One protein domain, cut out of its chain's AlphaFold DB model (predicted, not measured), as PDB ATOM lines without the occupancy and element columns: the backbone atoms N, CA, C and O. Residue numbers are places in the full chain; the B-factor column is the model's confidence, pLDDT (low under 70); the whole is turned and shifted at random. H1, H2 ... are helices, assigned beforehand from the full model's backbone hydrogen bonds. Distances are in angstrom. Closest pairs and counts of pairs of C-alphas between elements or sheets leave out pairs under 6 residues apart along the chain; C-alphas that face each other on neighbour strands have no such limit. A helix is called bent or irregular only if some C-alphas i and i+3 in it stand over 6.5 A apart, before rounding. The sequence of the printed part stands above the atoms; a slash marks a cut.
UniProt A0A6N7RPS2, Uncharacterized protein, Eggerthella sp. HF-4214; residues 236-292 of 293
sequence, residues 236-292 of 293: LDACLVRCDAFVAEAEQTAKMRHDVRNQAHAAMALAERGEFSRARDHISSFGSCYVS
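AT A GLANCE: This is residues 236 to 292 of the 293 residues of an uncharacterized protein of Eggerthella sp. HF-4214 (UniProt A0A6N7RPS2). A long, straight helix, H1, is followed by a shorter helix, H2, that folds back beside its last part, a lopsided helical hairpin with arms of unequal length. The first part of H1, residues 236 to 255, sticks out alone beyond the hairpin and makes much of the length. The printed part has 57 residues with two named helices, H1 then H2, and no named strand; its class is all helix. It is extended, with a radius of gyration of the C-alphas of 17.2 A, and spans 57 by 22 by 5 A.

HOW THE PARTS SIT: H1, residues 236 to 272, begins with a stretch that stands free, residues 236 to 255. H2, residues 276 to 290, touches H1, which meets it with residues 263 to 271 alone. The closest C-alphas of the two are those of Ala 267 and Ala 279, 4.8 A apart. The helices run opposite ways at a shallow tilt of 18 degrees and form a helical hairpin. In H1 and H2 every backbone O i to N i+4 pair is within hydrogen-bond range.

IN THESE COORDINATES: H1 starts at C-alpha 236 (37.659, 69.944, -35.816) and measures 53.4 A from first to last C-alpha, ending at C-alpha 272 (52.834, 43.950, 8.250). H2 measures 21.6 A from C-alpha 276 to C-alpha 290, the latter at (51.628, 42.849, -16.143). Neither helix is bent.

THE WHOLE: The outline is a rod, and the two C-alphas farthest apart are those of Leu 236 and Gly 274, 57.3 A. Without the free stretch, the body of 37 residues spans 29 by 18 by 5 A. The link from H1 to H2, three residues, is tight, and the printed part has no cut. The mean pLDDT of the printed part is 81.6, and residues 287 to 292 are under 70.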
ATOM      1  N   LEU A 236      38.142  70.031 -37.192       91.44
ATOM      2  CA  LEU A 236      37.659  69.944 -35.816       91.44
ATOM      3  C   LEU A 236      37.307  68.498 -35.450       91.44
ATOM      4  O   LEU A 236      37.811  68.003 -34.442       91.44
ATOM      5  N   ASP A 237      36.550  67.801 -36.295       93.06
ATOM      6  CA  ASP A 237      36.204  66.388 -36.101       93.06
ATOM      7  C   ASP A 237      37.457  65.513 -35.979       93.06
ATOM      8  O   ASP A 237      37.585  64.698 -35.063       93.06
ATOM      9  N   ALA A 238      38.448  65.729 -36.850       89.88
ATOM     10  CA  ALA A 238      39.717  65.010 -36.781       89.88
ATOM     11  C   ALA A 238      40.498  65.294 -35.483       89.88
ATOM     12  O   ALA A 238      41.227  64.423 -34.998       89.88
ATOM     13  N   CYS A 239      40.374  66.498 -34.920       89.12
ATOM     14  CA  CYS A 239      40.980  66.861 -33.642       89.12
ATOM     15  C   CYS A 239      40.262  66.180 -32.470       89.12
ATOM     16  O   CYS A 239      40.923  65.602 -31.609       89.12
ATOM     17  N   LEU A 240      38.925  66.178 -32.474       93.19
ATOM     18  CA  LEU A 240      38.111  65.523 -31.449       93.19
ATOM     19  C   LEU A 240      38.419  64.027 -31.360       93.19
ATOM     20  O   LEU A 240      38.710  63.535 -30.274       93.19
ATOM     21  N   VAL A 241      38.513  63.335 -32.500       93.19
ATOM     22  CA  VAL A 241      38.897  61.911 -32.539       93.19
ATOM     23  C   VAL A 241      40.271  61.663 -31.900       93.19
ATOM     24  O   VAL A 241      40.473  60.657 -31.217       93.19
ATOM     25  N   ARG A 242      41.237  62.573 -32.087       90.19
ATOM     26  CA  ARG A 242      42.564  62.462 -31.451       90.19
ATOM     27  C   ARG A 242      42.508  62.723 -29.950       90.19
ATOM     28  O   ARG A 242      43.204  62.043 -29.200       90.19
ATOM     29  N   CYS A 243      41.704  63.690 -29.515       90.19
ATOM     30  CA  CYS A 243      41.491  63.969 -28.098       90.19
ATOM     31  C   CYS A 243      40.832  62.781 -27.391       90.19
ATOM     32  O   CYS A 243      41.308  62.388 -26.330       90.19
ATOM     33  N   ASP A 244      39.816  62.163 -27.995       91.06
ATOM     34  CA  ASP A 244      39.147  60.984 -27.435       91.06
ATOM     35  C   ASP A 244      40.117  59.807 -27.281       91.06
ATOM     36  O   ASP A 244      40.155  59.161 -26.233       91.06
ATOM     37  N   ALA A 245      40.967  59.565 -28.286       90.81
ATOM     38  CA  ALA A 245      42.009  58.544 -28.204       90.81
ATOM     39  C   ALA A 245      43.012  58.826 -27.069       90.81
ATOM     40  O   ALA A 245      43.376  57.918 -26.321       90.81
ATOM     41  N   PHE A 246      43.420  60.088 -26.903       90.12
ATOM     42  CA  PHE A 246      44.317  60.500 -25.823       90.12
ATOM     43  C   PHE A 246      43.672  60.348 -24.437       90.12
ATOM     44  O   PHE A 246      44.321  59.879 -23.502       90.12
ATOM     45  N   VAL A 247      42.395  60.713 -24.290       92.12
ATOM     46  CA  VAL A 247      41.650  60.533 -23.035       92.12
ATOM     47  C   VAL A 247      41.533  59.049 -22.695       92.12
ATOM     48  O   VAL A 247      41.808  58.678 -21.557       92.12
ATOM     49  N   ALA A 248      41.224  58.192 -23.671       89.50
ATOM     50  CA  ALA A 248      41.156  56.747 -23.459       89.50
ATOM     51  C   ALA A 248      42.501  56.162 -22.982       89.50
ATOM     52  O   ALA A 248      42.539  55.362 -22.045       89.50
ATOM     53  N   GLU A 249      43.619  56.600 -23.570       89.19
ATOM     54  CA  GLU A 249      44.962  56.196 -23.137       89.19
ATOM     55  C   GLU A 249      45.289  56.706 -21.719       89.19
ATOM     56  O   GLU A 249      45.847  55.979 -20.885       89.19
ATOM     57  N   ALA A 250      44.898  57.943 -21.400       87.44
ATOM     58  CA  ALA A 250      45.076  58.529 -20.076       87.44
ATOM     59  C   ALA A 250      44.241  57.804 -19.005       87.44
ATOM     60  O   ALA A 250      44.754  57.520 -17.920       87.44
ATOM     61  N   GLU A 251      42.989  57.451 -19.309       91.06
ATOM     62  CA  GLU A 251      42.119  56.657 -18.436       91.06
ATOM     63  C   GLU A 251      42.685  55.255 -18.203       91.06
ATOM     64  O   GLU A 251      42.756  54.797 -17.057       91.06
ATOM     65  N   GLN A 252      43.169  54.590 -19.256       89.38
ATOM     66  CA  GLN A 252      43.835  53.294 -19.138       89.38
ATOM     67  C   GLN A 252      45.073  53.393 -18.238       89.38
ATOM     68  O   GLN A 252      45.261  52.573 -17.336       89.38
ATOM     69  N   THR A 253      45.876  54.441 -18.416       85.94
ATOM     70  CA  THR A 253      47.056  54.710 -17.585       85.94
ATOM     71  C   THR A 253      46.677  54.984 -16.126       85.94
ATOM     72  O   THR A 253      47.352  54.511 -15.206       85.94
ATOM     73  N   ALA A 254      45.603  55.736 -15.878       85.69
ATOM     74  CA  ALA A 254      45.109  56.010 -14.530       85.69
ATOM     75  C   ALA A 254      44.631  54.726 -13.837       85.69
ATOM     76  O   ALA A 254      44.990  54.481 -12.681       85.69
ATOM     77  N   LYS A 255      43.902  53.867 -14.561       87.31
ATOM     78  CA  LYS A 255      43.456  52.558 -14.070       87.31
ATOM     79  C   LYS A 255      44.639  51.650 -13.732       87.31
ATOM     80  O   LYS A 255      44.680  51.101 -12.634       87.31
ATOM     81  N   MET A 256      45.650  51.580 -14.602       83.88
ATOM     82  CA  MET A 256      46.880  50.828 -14.320       83.88
ATOM     83  C   MET A 256      47.579  51.322 -13.047       83.88
ATOM     84  O   MET A 256      47.967  50.514 -12.206       83.88
ATOM     85  N   ARG A 257      47.713  52.644 -12.853       83.81
ATOM     86  CA  ARG A 257      48.317  53.195 -11.622       83.81
ATOM     87  C   ARG A 257      47.522  52.831 -10.373       83.81
ATOM     88  O   ARG A 257      48.125  52.519  -9.347       83.81
ATOM     89  N   HIS A 258      46.195  52.894 -10.448       88.44
ATOM     90  CA  HIS A 258      45.321  52.510  -9.344       88.44
ATOM     91  C   HIS A 258      45.504  51.030  -8.977       88.44
ATOM     92  O   HIS A 258      45.712  50.709  -7.806       88.44
ATOM     93  N   ASP A 259      45.509  50.143  -9.972       87.44
ATOM     94  CA  ASP A 259      45.680  48.706  -9.755       87.44
ATOM     95  C   ASP A 259      47.055  48.393  -9.155       87.44
ATOM     96  O   ASP A 259      47.136  47.703  -8.140       87.44
ATOM     97  N   VAL A 260      48.131  48.984  -9.691       84.06
ATOM     98  CA  VAL A 260      49.490  48.855  -9.131       84.06
ATOM     99  C   VAL A 260      49.538  49.328  -7.677       84.06
ATOM    100  O   VAL A 260      50.118  48.652  -6.824       84.06
ATOM    101  N   ARG A 261      48.901  50.462  -7.360       84.25
ATOM    102  CA  ARG A 261      48.845  50.984  -5.990       84.25
ATOM    103  C   ARG A 261      48.105  50.030  -5.047       84.25
ATOM    104  O   ARG A 261      48.585  49.799  -3.938       84.25
ATOM    105  N   ASN A 262      46.984  49.449  -5.471       86.69
ATOM    106  CA  ASN A 262      46.243  48.477  -4.663       86.69
ATOM    107  C   ASN A 262      47.054  47.209  -4.386       86.69
ATOM    108  O   ASN A 262      47.072  46.734  -3.252       86.69
ATOM    109  N   GLN A 263      47.765  46.693  -5.387       84.12
ATOM    110  CA  GLN A 263      48.609  45.504  -5.228       84.12
ATOM    111  C   GLN A 263      49.799  45.780  -4.301       84.12
ATOM    112  O   GLN A 263      50.128  44.956  -3.448       84.12
ATOM    113  N   ALA A 264      50.390  46.977  -4.385       82.88
ATOM    114  CA  ALA A 264      51.415  47.413  -3.442       82.88
ATOM    115  C   ALA A 264      50.874  47.486  -2.001       82.88
ATOM    116  O   ALA A 264      51.522  46.989  -1.081       82.88
ATOM    117  N   HIS A 265      49.675  48.045  -1.792       85.62
ATOM    118  CA  HIS A 265      49.031  48.062  -0.473       85.62
ATOM    119  C   HIS A 265      48.712  46.653   0.050       85.62
ATOM    120  O   HIS A 265      48.961  46.381   1.223       85.62
ATOM    121  N   ALA A 266      48.218  45.745  -0.797       83.75
ATOM    122  CA  ALA A 266      47.944  44.359  -0.415       83.75
ATOM    123  C   ALA A 266      49.222  43.612   0.004       83.75
ATOM    124  O   ALA A 266      49.238  42.931   1.032       83.75
ATOM    125  N   ALA A 267      50.319  43.792  -0.737       80.25
ATOM    126  CA  ALA A 267      51.613  43.215  -0.388       80.25
ATOM    127  C   ALA A 267      52.188  43.798   0.915       80.25
ATOM    128  O   ALA A 267      52.705  43.045   1.742       80.25
ATOM    129  N   MET A 268      52.058  45.113   1.132       80.62
ATOM    130  CA  MET A 268      52.468  45.760   2.386       80.62
ATOM    131  C   MET A 268      51.653  45.251   3.582       80.62
ATOM    132  O   MET A 268      52.240  44.909   4.602       80.62
ATOM    133  N   ALA A 269      50.335  45.085   3.444       83.00
ATOM    134  CA  ALA A 269      49.486  44.546   4.509       83.00
ATOM    135  C   ALA A 269      49.819  43.080   4.866       83.00
ATOM    136  O   ALA A 269      49.720  42.686   6.028       83.00
ATOM    137  N   LEU A 270      50.229  42.260   3.887       79.38
ATOM    138  CA  LEU A 270      50.735  40.899   4.133       79.38
ATOM    139  C   LEU A 270      52.085  40.918   4.865       79.38
ATOM    140  O   LEU A 270      52.309  40.114   5.770       79.38
ATOM    141  N   ALA A 271      52.963  41.859   4.512       75.25
ATOM    142  CA  ALA A 271      54.247  42.047   5.178       75.25
ATOM    143  C   ALA A 271      54.086  42.539   6.631       75.25
ATOM    144  O   ALA A 271      54.758  42.028   7.522       75.25
ATOM    145  N   GLU A 272      53.153  43.460   6.897       82.94
ATOM    146  CA  GLU A 272      52.834  43.950   8.250       82.94
ATOM    147  C   GLU A 272      52.308  42.845   9.179       82.94
ATOM    148  O   GLU A 272      52.526  42.889  10.388       82.94
ATOM    149  N   ARG A 273      51.663  41.812   8.621       83.81
ATOM    150  CA  ARG A 273      51.209  40.619   9.359       83.81
ATOM    151  C   ARG A 273      52.314  39.576   9.582       83.81
ATOM    152  O   ARG A 273      52.046  38.526  10.155       83.81
ATOM    153  N   GLY A 274      53.543  39.845   9.137       74.50
ATOM    154  CA  GLY A 274      54.689  38.938   9.256       74.50
ATOM    155  C   GLY A 274      54.734  37.822   8.203       74.50
ATOM    156  O   GLY A 274      55.635  36.983   8.234       74.50
ATOM    157  N   GLU A 275      53.809  37.810   7.238       80.44
ATOM    158  CA  GLU A 275      53.709  36.793   6.181       80.44
ATOM    159  C   GLU A 275      54.592  37.151   4.969       80.44
ATOM    160  O   GLU A 275      54.138  37.253   3.827       80.44
ATOM    161  N   PHE A 276      55.891  37.354   5.212       76.25
ATOM    162  CA  PHE A 276      56.833  37.869   4.208       76.25
ATOM    163  C   PHE A 276      57.007  36.960   2.980       76.25
ATOM    164  O   PHE A 276      57.226  37.467   1.879       76.25
ATOM    165  N   SER A 277      56.886  35.635   3.133       74.19
ATOM    166  CA  SER A 277      56.925  34.697   1.999       74.19
ATOM    167  C   SER A 277      55.739  34.909   1.055       74.19
ATOM    168  O   SER A 277      55.927  35.059  -0.149       74.19
ATOM    169  N   ARG A 278      54.527  35.049   1.606       73.06
ATOM    170  CA  ARG A 278      53.295  35.265   0.831       73.06
ATOM    171  C   ARG A 278      53.236  36.655   0.204       73.06
ATOM    172  O   ARG A 278      52.752  36.785  -0.916       73.06
ATOM    173  N   ALA A 279      53.773  37.682   0.868       74.00
ATOM    174  CA  ALA A 279      53.927  39.013   0.276       74.00
ATOM    175  C   ALA A 279      54.861  38.994  -0.951       74.00
ATOM    176  O   ALA A 279      54.577  39.630  -1.969       74.00
ATOM    177  N   ARG A 280      55.957  38.225  -0.882       76.38
ATOM    178  CA  ARG A 280      56.929  38.089  -1.976       76.38
ATOM    179  C   ARG A 280      56.351  37.316  -3.164       76.38
ATOM    180  O   ARG A 280      56.513  37.753  -4.304       76.38
ATOM    181  N   ASP A 281      55.607  36.247  -2.895       80.31
ATOM    182  CA  ASP A 281      54.901  35.477  -3.924       80.31
ATOM    183  C   ASP A 281      53.808  36.321  -4.608       80.31
ATOM    184  O   ASP A 281      53.676  36.301  -5.835       80.31
ATOM    185  N   HIS A 282      53.080  37.147  -3.849       79.94
ATOM    186  CA  HIS A 282      52.054  38.051  -4.378       79.94
ATOM    187  C   HIS A 282      52.628  39.117  -5.334       79.94
ATOM    188  O   HIS A 282      52.094  39.317  -6.422       79.94
ATOM    189  N   ILE A 283      53.769  39.732  -4.997       79.12
ATOM    190  CA  ILE A 283      54.452  40.685  -5.894       79.12
ATOM    191  C   ILE A 283      55.023  39.974  -7.130       79.12
ATOM    192  O   ILE A 283      54.914  40.489  -8.244       79.12
ATOM    193  N   SER A 284      55.623  38.789  -6.957       76.56
ATOM    194  CA  SER A 284      56.232  38.041  -8.068       76.56
ATOM    195  C   SER A 284      55.199  37.553  -9.095       76.56
ATOM    196  O   SER A 284      55.426  37.661 -10.301       76.56
ATOM    197  N   SER A 285      54.031  37.098  -8.631       77.19
ATOM    198  CA  SER A 285      52.924  36.681  -9.498       77.19
ATOM    199  C   SER A 285      52.311  37.862 -10.256       77.19
ATOM    200  O   SER A 285      52.115  37.763 -11.469       77.19
ATOM    201  N   PHE A 286      52.103  39.004  -9.587       75.94
ATOM    202  CA  PHE A 286      51.598  40.228 -10.216       75.94
ATOM    203  C   PHE A 286      52.555  40.781 -11.286       75.94
ATOM    204  O   PHE A 286      52.122  41.107 -12.392       75.94
ATOM    205  N   GLY A 287      53.865  40.807 -11.006       67.19
ATOM    206  CA  GLY A 287      54.888  41.218 -11.973       67.19
ATOM    207  C   GLY A 287      54.914  40.353 -13.239       67.19
ATOM    208  O   GLY A 287      55.097  40.885 -14.331       67.19
ATOM    209  N   SER A 288      54.658  39.043 -13.126       66.38
ATOM    210  CA  SER A 288      54.587  38.154 -14.299       66.38
ATOM    211  C   SER A 288      53.351  38.396 -15.181       66.38
ATOM    212  O   SER A 288      53.400  38.145 -16.383       66.38
ATOM    213  N   CYS A 289      52.266  38.925 -14.605       63.16
ATOM    214  CA  CYS A 289      50.985  39.124 -15.287       63.16
ATOM    215  C   CYS A 289      50.905  40.475 -16.029       63.16
ATOM    216  O   CYS A 289      50.225  40.580 -17.042       63.16
ATOM    217  N   TYR A 290      51.626  41.499 -15.554       62.72
ATOM    218  CA  TYR A 290      51.628  42.849 -16.143       62.72
ATOM    219  C   TYR A 290      52.815  43.137 -17.085       62.72
ATOM    220  O   TYR A 290      52.761  44.102 -17.841       62.72
ATOM    221  N   VAL A 291      53.884  42.328 -17.049       53.94
ATOM    222  CA  VAL A 291      55.117  42.514 -17.856       53.94
ATOM    223  C   VAL A 291      55.245  41.462 -18.978       53.94
ATOM    224  O   VAL A 291      56.252  41.389 -19.683       53.94
ATOM    225  N   SER A 292      54.215  40.640 -19.191       42.03
ATOM    226  CA  SER A 292      54.153  39.737 -20.342       42.03
ATOM    227  C   SER A 292      53.999  40.541 -21.639       42.03
ATOM    228  O   SER A 292      52.937  41.109 -21.865       42.03
TER     229      SER A 292